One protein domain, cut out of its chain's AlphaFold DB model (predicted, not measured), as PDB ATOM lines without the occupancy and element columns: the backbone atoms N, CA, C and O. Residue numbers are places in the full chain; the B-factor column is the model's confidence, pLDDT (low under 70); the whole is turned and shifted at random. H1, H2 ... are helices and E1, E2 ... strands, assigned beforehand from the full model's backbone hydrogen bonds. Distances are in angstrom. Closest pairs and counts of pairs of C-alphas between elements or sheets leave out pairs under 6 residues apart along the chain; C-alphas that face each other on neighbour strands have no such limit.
ATOM      1  N   ASN A  20      39.086   6.976 -19.044       74.31
ATOM      2  CA  ASN A  20      40.445   7.480 -19.241       74.31
ATOM      3  C   ASN A  20      41.260   6.431 -19.996       74.31
ATOM      4  O   ASN A  20      41.427   5.308 -19.518       74.31
ATOM      5  N   THR A  21      41.751   6.792 -21.178       73.25
ATOM      6  CA  THR A  21      42.462   5.868 -22.063       73.25
ATOM      7  C   THR A  21      43.926   6.273 -22.204       73.25
ATOM      8  O   THR A  21      44.220   7.389 -22.630       73.25
ATOM      9  N   ILE A  22      44.837   5.341 -21.892       75.50
ATOM     10  CA  ILE A  22      46.290   5.492 -22.064       75.50
ATOM     11  C   ILE A  22      46.746   4.538 -23.171       75.50
ATOM     12  O   ILE A  22      46.775   3.321 -22.981       75.50
ATOM     13  N   THR A  23      47.084   5.068 -24.349       75.12
ATOM     14  CA  THR A  23      47.551   4.263 -25.492       75.12
ATOM     15  C   THR A  23      48.655   4.977 -26.265       75.12
ATOM     16  O   THR A  23      48.527   6.168 -26.522       75.12
ATOM     17  N   GLN A  24      49.691   4.240 -26.688       73.12
ATOM     18  CA  GLN A  24      50.826   4.780 -27.457       73.12
ATOM     19  C   GLN A  24      50.850   4.356 -28.936       73.12
ATOM     20  O   GLN A  24      51.287   5.143 -29.761       73.12
ATOM     21  N   ASN A  25      50.436   3.118 -29.262       81.94
ATOM     22  CA  ASN A  25      50.594   2.527 -30.605       81.94
ATOM     23  C   ASN A  25      49.439   1.606 -31.053       81.94
ATOM     24  O   ASN A  25      49.647   0.604 -31.740       81.94
ATOM     25  N   ARG A  26      48.204   1.882 -30.613       80.25
ATOM     26  CA  ARG A  26      47.066   0.946 -30.749       80.25
ATOM     27  C   ARG A  26      45.842   1.542 -31.442       80.25
ATOM     28  O   ARG A  26      44.711   1.248 -31.048       80.25
ATOM     29  N   ALA A  27      46.053   2.287 -32.524       82.06
ATOM     30  CA  ALA A  27      45.002   2.947 -33.303       82.06
ATOM     31  C   ALA A  27      43.802   2.041 -33.648       82.06
ATOM     32  O   ALA A  27      42.654   2.435 -33.467       82.06
ATOM     33  N   LYS A  28      44.036   0.795 -34.092       83.19
ATOM     34  CA  LYS A  28      42.950  -0.142 -34.457       83.19
ATOM     35  C   LYS A  28      42.081  -0.530 -33.256       83.19
ATOM     36  O   LYS A  28      40.858  -0.578 -33.365       83.19
ATOM     37  N   SER A  29      42.708  -0.787 -32.108       84.12
ATOM     38  CA  SER A  29      41.988  -1.105 -30.872       84.12
ATOM     39  C   SER A  29      41.230   0.113 -30.350       84.12
ATOM     40  O   SER A  29      40.099  -0.028 -29.893       84.12
ATOM     41  N   LEU A  30      41.840   1.297 -30.453       83.44
ATOM     42  CA  LEU A  30      41.240   2.556 -30.033       83.44
ATOM     43  C   LEU A  30      40.002   2.888 -30.866       83.44
ATOM     44  O   LEU A  30      38.940   3.127 -30.306       83.44
ATOM     45  N   ARG A  31      40.090   2.796 -32.197       84.31
ATOM     46  CA  ARG A  31      38.939   2.999 -33.091       84.31
ATOM     47  C   ARG A  31      37.783   2.061 -32.762       84.31
ATOM     48  O   ARG A  31      36.639   2.495 -32.740       84.31
ATOM     49  N   ARG A  32      38.073   0.791 -32.460       83.50
ATOM     50  CA  ARG A  32      37.047  -0.177 -32.050       83.50
ATOM     51  C   ARG A  32      36.389   0.215 -30.728       83.50
ATOM     52  O   ARG A  32      35.173   0.120 -30.619       83.50
ATOM     53  N   LEU A  33      37.176   0.658 -29.747       83.12
ATOM     54  CA  LEU A  33      36.652   1.142 -28.471       83.12
ATOM     55  C   LEU A  33      35.740   2.358 -28.679       83.12
ATOM     56  O   LEU A  33      34.612   2.349 -28.205       83.12
ATOM     57  N   LEU A  34      36.197   3.360 -29.431       83.44
ATOM     58  CA  LEU A  34      35.427   4.576 -29.704       83.44
ATOM     59  C   LEU A  34      34.137   4.278 -30.474       83.44
ATOM     60  O   LEU A  34      33.085   4.804 -30.128       83.44
ATOM     61  N   ALA A  35      34.184   3.374 -31.457       82.38
ATOM     62  CA  ALA A  35      32.992   2.914 -32.166       82.38
ATOM     63  C   ALA A  35      32.016   2.172 -31.238       82.38
ATOM     64  O   ALA A  35      30.809   2.385 -31.314       82.38
ATOM     65  N   SER A  36      32.532   1.332 -30.335       81.06
ATOM     66  CA  SER A  36      31.710   0.634 -29.347       81.06
ATOM     67  C   SER A  36      31.027   1.621 -28.404       81.06
ATOM     68  O   SER A  36      29.822   1.524 -28.219       81.06
ATOM     69  N   LEU A  37      31.771   2.584 -27.852       77.38
ATOM     70  CA  LEU A  37      31.244   3.593 -26.928       77.38
ATOM     71  C   LEU A  37      30.240   4.537 -27.604       77.38
ATOM     72  O   LEU A  37      29.263   4.940 -26.986       77.38
ATOM     73  N   ARG A  38      30.434   4.857 -28.887       75.75
ATOM     74  CA  ARG A  38      29.479   5.666 -29.660       75.75
ATOM     75  C   ARG A  38      28.154   4.937 -29.899       75.75
ATOM     76  O   ARG A  38      27.106   5.572 -29.928       75.75
ATOM     77  N   ASN A  39      28.201   3.618 -30.075       72.00
ATOM     78  CA  ASN A  39      27.012   2.800 -30.312       72.00
ATOM     79  C   ASN A  39      26.285   2.401 -29.020       72.00
ATOM     80  O   ASN A  39      25.148   1.930 -29.090       72.00
ATOM     81  N   THR A  40      26.898   2.571 -27.846       67.12
ATOM     82  CA  THR A  40      26.202   2.360 -26.576       67.12
ATOM     83  C   THR A  40      25.347   3.577 -26.245       67.12
ATOM     84  O   THR A  40      25.855   4.589 -25.775       67.12
ATOM     85  N   TYR A  41      24.040   3.468 -26.480       56.97
ATOM     86  CA  TYR A  41      23.046   4.430 -26.011       56.97
ATOM     87  C   TYR A  41      22.238   3.787 -24.882       56.97
ATOM     88  O   TYR A  41      21.462   2.860 -25.127       56.97
ATOM     89  N   TYR A  42      22.413   4.264 -23.649       55.41
ATOM     90  CA  TYR A  42      21.485   3.967 -22.560       55.41
ATOM     91  C   TYR A  42      20.512   5.139 -22.396       55.41
ATOM     92  O   TYR A  42      20.858   6.304 -22.599       55.41
ATOM     93  N   VAL A  43      19.248   4.832 -22.106       49.41
ATOM     94  CA  VAL A  43      18.176   5.835 -22.076       49.41
ATOM     95  C   VAL A  43      18.429   6.830 -20.944       49.41
ATOM     96  O   VAL A  43      18.280   6.489 -19.775       49.41
ATOM     97  N   GLY A  44      18.739   8.076 -21.307       55.03
ATOM     98  CA  GLY A  44      18.973   9.160 -20.350       55.03
ATOM     99  C   GLY A  44      20.428   9.339 -19.918       55.03
ATOM    100  O   GLY A  44      20.667  10.140 -19.013       55.03
ATOM    101  N   ASP A  45      21.375   8.647 -20.557       58.41
ATOM    102  CA  ASP A  45      22.798   8.882 -20.329       58.41
ATOM    103  C   ASP A  45      23.220  10.228 -20.917       58.41
ATOM    104  O   ASP A  45      22.910  10.585 -22.056       58.41
ATOM    105  N   GLU A  46      23.940  10.990 -20.106       60.22
ATOM    106  CA  GLU A  46      24.700  12.131 -20.594       60.22
ATOM    107  C   GLU A  46      25.927  11.580 -21.334       60.22
ATOM    108  O   GLU A  46      26.506  10.581 -20.903       60.22
ATOM    109  N   VAL A  47      26.297  12.206 -22.459       60.28
ATOM    110  CA  VAL A  47      27.440  11.801 -23.298       60.28
ATOM    111  C   VAL A  47      28.635  11.441 -22.413       60.28
ATOM    112  O   VAL A  47      29.083  12.272 -21.626       60.28
ATOM    113  N   VAL A  48      29.126  10.202 -22.536       63.44
ATOM    114  CA  VAL A  48      30.259   9.659 -21.770       63.44
ATOM    115  C   VAL A  48      31.480  10.558 -21.996       63.44
ATOM    116  O   VAL A  48      32.010  10.562 -23.110       63.44
ATOM    117  N   PRO A  49      31.967  11.321 -20.993       64.25
ATOM    118  CA  PRO A  49      33.213  12.056 -21.146       64.25
ATOM    119  C   PRO A  49      34.377  11.068 -21.294       64.25
ATOM    120  O   PRO A  49      34.715  10.321 -20.369       64.25
ATOM    121  N   ILE A  50      34.996  11.070 -22.473       69.69
ATOM    122  CA  ILE A  50      36.200  10.293 -22.765       69.69
ATOM    123  C   ILE A  50      37.392  11.244 -22.700       69.69
ATOM    124  O   ILE A  50      37.448  12.244 -23.408       69.69
ATOM    125  N   SER A  51      38.352  10.918 -21.840       73.12
ATOM    126  CA  SER A  51      39.630  11.617 -21.737       73.12
ATOM    127  C   SER A  51      40.750  10.721 -22.256       73.12
ATOM    128  O   SER A  51      40.761   9.506 -22.029       73.12
ATOM    129  N   PHE A  52      41.697  11.325 -22.964       74.56
ATOM    130  CA  PHE A  52      42.870  10.637 -23.481       74.56
ATOM    131  C   PHE A  52      44.100  11.192 -22.787       74.56
ATOM    132  O   PHE A  52      44.355  12.394 -22.827       74.56
ATOM    133  N   ASN A  53      44.868  10.311 -22.160       73.31
ATOM    134  CA  ASN A  53      46.178  10.649 -21.630       73.31
ATOM    135  C   ASN A  53      47.226   9.968 -22.515       73.31
ATOM    136  O   ASN A  53      47.356   8.741 -22.506       73.31
ATOM    137  N   MET A  54      47.916  10.760 -23.337       72.38
ATOM    138  CA  MET A  54      48.869  10.272 -24.335       72.38
ATOM    139  C   MET A  54      50.271  10.802 -24.063       72.38
ATOM    140  O   MET A  54      50.459  11.960 -23.700       72.38
ATOM    141  N   ASP A  55      51.254   9.927 -24.256       65.69
ATOM    142  CA  ASP A  55      52.673  10.268 -24.183       65.69
ATOM    143  C   ASP A  55      53.118  10.973 -25.479       65.69
ATOM    144  O   ASP A  55      52.581  10.725 -26.557       65.69
ATOM    145  N   SER A  56      54.148  11.809 -25.381       71.25
ATOM    146  CA  SER A  56      54.792  12.560 -26.468       71.25
ATOM    147  C   SER A  56      55.253  11.711 -27.664       71.25
ATOM    148  O   SER A  56      55.440  12.239 -28.756       71.25
ATOM    149  N   ARG A  57      55.432  10.396 -27.476       75.38
ATOM    150  CA  ARG A  57      55.877   9.434 -28.504       75.38
ATOM    151  C   ARG A  57      54.733   8.660 -29.176       75.38
ATOM    152  O   ARG A  57      54.968   7.585 -29.726       75.38
ATOM    153  N   VAL A  58      53.497   9.148 -29.088       77.69
ATOM    154  CA  VAL A  58      52.324   8.514 -29.712       77.69
ATOM    155  C   VAL A  58      52.431   8.490 -31.245       77.69
ATOM    156  O   VAL A  58      52.918   9.433 -31.868       77.69
ATOM    157  N   ASP A  59      51.984   7.399 -31.871       82.50
ATOM    158  CA  ASP A  59      52.011   7.260 -33.327       82.50
ATOM    159  C   ASP A  59      50.961   8.143 -34.026       82.50
ATOM    160  O   ASP A  59      49.862   8.389 -33.518       82.50
ATOM    161  N   ALA A  60      51.274   8.568 -35.252       81.88
ATOM    162  CA  ALA A  60      50.408   9.442 -36.041       81.88
ATOM    163  C   ALA A  60      49.014   8.841 -36.310       81.88
ATOM    164  O   ALA A  60      48.030   9.577 -36.390       81.88
ATOM    165  N   ALA A  61      48.894   7.512 -36.424       82.94
ATOM    166  CA  ALA A  61      47.609   6.868 -36.686       82.94
ATOM    167  C   ALA A  61      46.694   6.871 -35.450       82.94
ATOM    168  O   ALA A  61      45.475   7.008 -35.603       82.94
ATOM    169  N   THR A  62      47.256   6.754 -34.243       80.62
ATOM    170  CA  THR A  62      46.525   6.890 -32.973       80.62
ATOM    171  C   THR A  62      46.146   8.343 -32.702       80.62
ATOM    172  O   THR A  62      44.995   8.590 -32.342       80.62
ATOM    173  N   LEU A  63      47.045   9.303 -32.955       81.00
ATOM    174  CA  LEU A  63      46.723  10.735 -32.873       81.00
ATOM    175  C   LEU A  63      45.571  11.113 -33.802       81.00
ATOM    176  O   LEU A  63      44.610  11.748 -33.377       81.00
ATOM    177  N   ASN A  64      45.623  10.666 -35.059       83.56
ATOM    178  CA  ASN A  64      44.545  10.921 -36.009       83.56
ATOM    179  C   ASN A  64      43.229  10.266 -35.556       83.56
ATOM    180  O   ASN A  64      42.172  10.868 -35.679       83.56
ATOM    181  N   ALA A  65      43.271   9.061 -34.973       82.00
ATOM    182  CA  ALA A  65      42.068   8.403 -34.463       82.00
ATOM    183  C   ALA A  65      41.373   9.204 -33.346       82.00
ATOM    184  O   ALA A  65      40.147   9.279 -33.358       82.00
ATOM    185  N   VAL A  66      42.133   9.817 -32.431       79.06
ATOM    186  CA  VAL A  66      41.582  10.695 -31.382       79.06
ATOM    187  C   VAL A  66      41.073  12.011 -31.955       79.06
ATOM    188  O   VAL A  66      39.962  12.420 -31.642       79.06
ATOM    189  N   ASN A  67      41.847  12.654 -32.829       77.38
ATOM    190  CA  ASN A  67      41.452  13.936 -33.414       77.38
ATOM    191  C   ASN A  67      40.229  13.805 -34.336       77.38
ATOM    192  O   ASN A  67      39.450  14.739 -34.451       77.38
ATOM    193  N   SER A  68      40.058  12.645 -34.979       74.44
ATOM    194  CA  SER A  68      38.890  12.329 -35.814       74.44
ATOM    195  C   SER A  68      37.656  11.904 -35.022       74.44
ATOM    196  O   SER A  68      36.573  11.794 -35.592       74.44
ATOM    197  N   SER A  69      37.804  11.586 -33.731       64.56
ATOM    198  CA  SER A  69      36.646  11.319 -32.890       64.56
ATOM    199  C   SER A  69      36.106  12.648 -32.389       64.56
ATOM    200  O   SER A  69      36.691  13.239 -31.486       64.56
ATOM    201  N   ASP A  70      35.002  13.102 -32.985       52.09
ATOM    202  CA  ASP A  70      34.207  14.239 -32.515       52.09
ATOM    203  C   ASP A  70      33.665  13.946 -31.105       52.09
ATOM    204  O   ASP A  70      32.525  13.520 -30.914       52.09
ATOM    205  N   ALA A  71      34.507  14.115 -30.092       45.75
ATOM    206  CA  ALA A  71      34.109  14.187 -28.696       45.75
ATOM    207  C   ALA A  71      33.706  15.639 -28.391       45.75
ATOM    208  O   ALA A  71      34.368  16.334 -27.627       45.75
ATOM    209  N   GLU A  72      32.648  16.112 -29.048       35.03
ATOM    210  CA  GLU A  72      32.025  17.411 -28.783       35.03
ATOM    211  C   GLU A  72      30.841  17.189 -27.825       35.03
ATOM    212  O   GLU A  72      29.985  16.340 -28.105       35.03
ATOM    213  N   PRO A  73      30.778  17.876 -26.670       49.16
ATOM    214  CA  PRO A  73      29.678  17.721 -25.741       49.16
ATOM    215  C   PRO A  73      28.754  18.939 -25.808       49.16
ATOM    216  O   PRO A  73      28.945  19.841 -25.012       49.16
TER     217      PRO A  73
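Overview. This is residues 20 to 73 of the 254 residues of an uncharacterized protein of Oryza glumipatula (UniProt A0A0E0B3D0). The picture is a rod in which the chain runs out along one longer helix, H1, swings through an extended loop of residues 40 to 49 and returns along strand E2, side by side with the short first strand E1. A second, shorter helix, H2, packs on the first residues of H1, and a tail follows it. The printed part has 54 residues, in the order E1, H1, E2, H2; the two strands form a parallel sheet, order E1, E2, and the class is mixed, helices and strands. It is only just compact, close to loose, with a radius of gyration of the C-alphas of 11.8 A, and spans 38 by 17 by 16 A.

Along the chain. Find C-alpha 20 at (40.445, 7.480, -19.241), where E1, residues 20 to 22, begins its 6.8 A. H1, residues 27 to 39, runs 18.2 A from C-alpha 27 at (45.002, 2.947, -33.303). Next look for E2, residues 50 to 53, 10.0 A long. H2, residues 60 to 67, covers 10.4 A and ends at C-alpha 67 at (41.452, 13.936, -33.414).

Arrangement. Look first at E1 and E2, parallel neighbours at 33 degrees: N 21 and O 51 are 3.0 A apart, within hydrogen-bond range, as are N 53 and O 21 at 3.0 A. E1, H1 and E2 make a strand-helix-strand unit, two parallel strands with a helix between them along the chain, and its crossover is right-handed. H1 touches H2 with residues 27 to 31 alone; the closest C-alphas, of Ala 27 and Thr 62, are 4.2 A apart. H1 and H2 run the same way at a shallow tilt of 18 degrees. E1 and H2 are apart. In H1 and H2 every O i to N i+4 pair is within hydrogen-bond range.

Size, cuts and confidence. The two C-alphas farthest apart, of Val 43 and Arg 57, are 38.4 A apart. The printed part has no cut and no long link. The model's mean pLDDT over the printed part is 71.9; look for values under 70 at residues 40 to 50, 55 and 69 to 73.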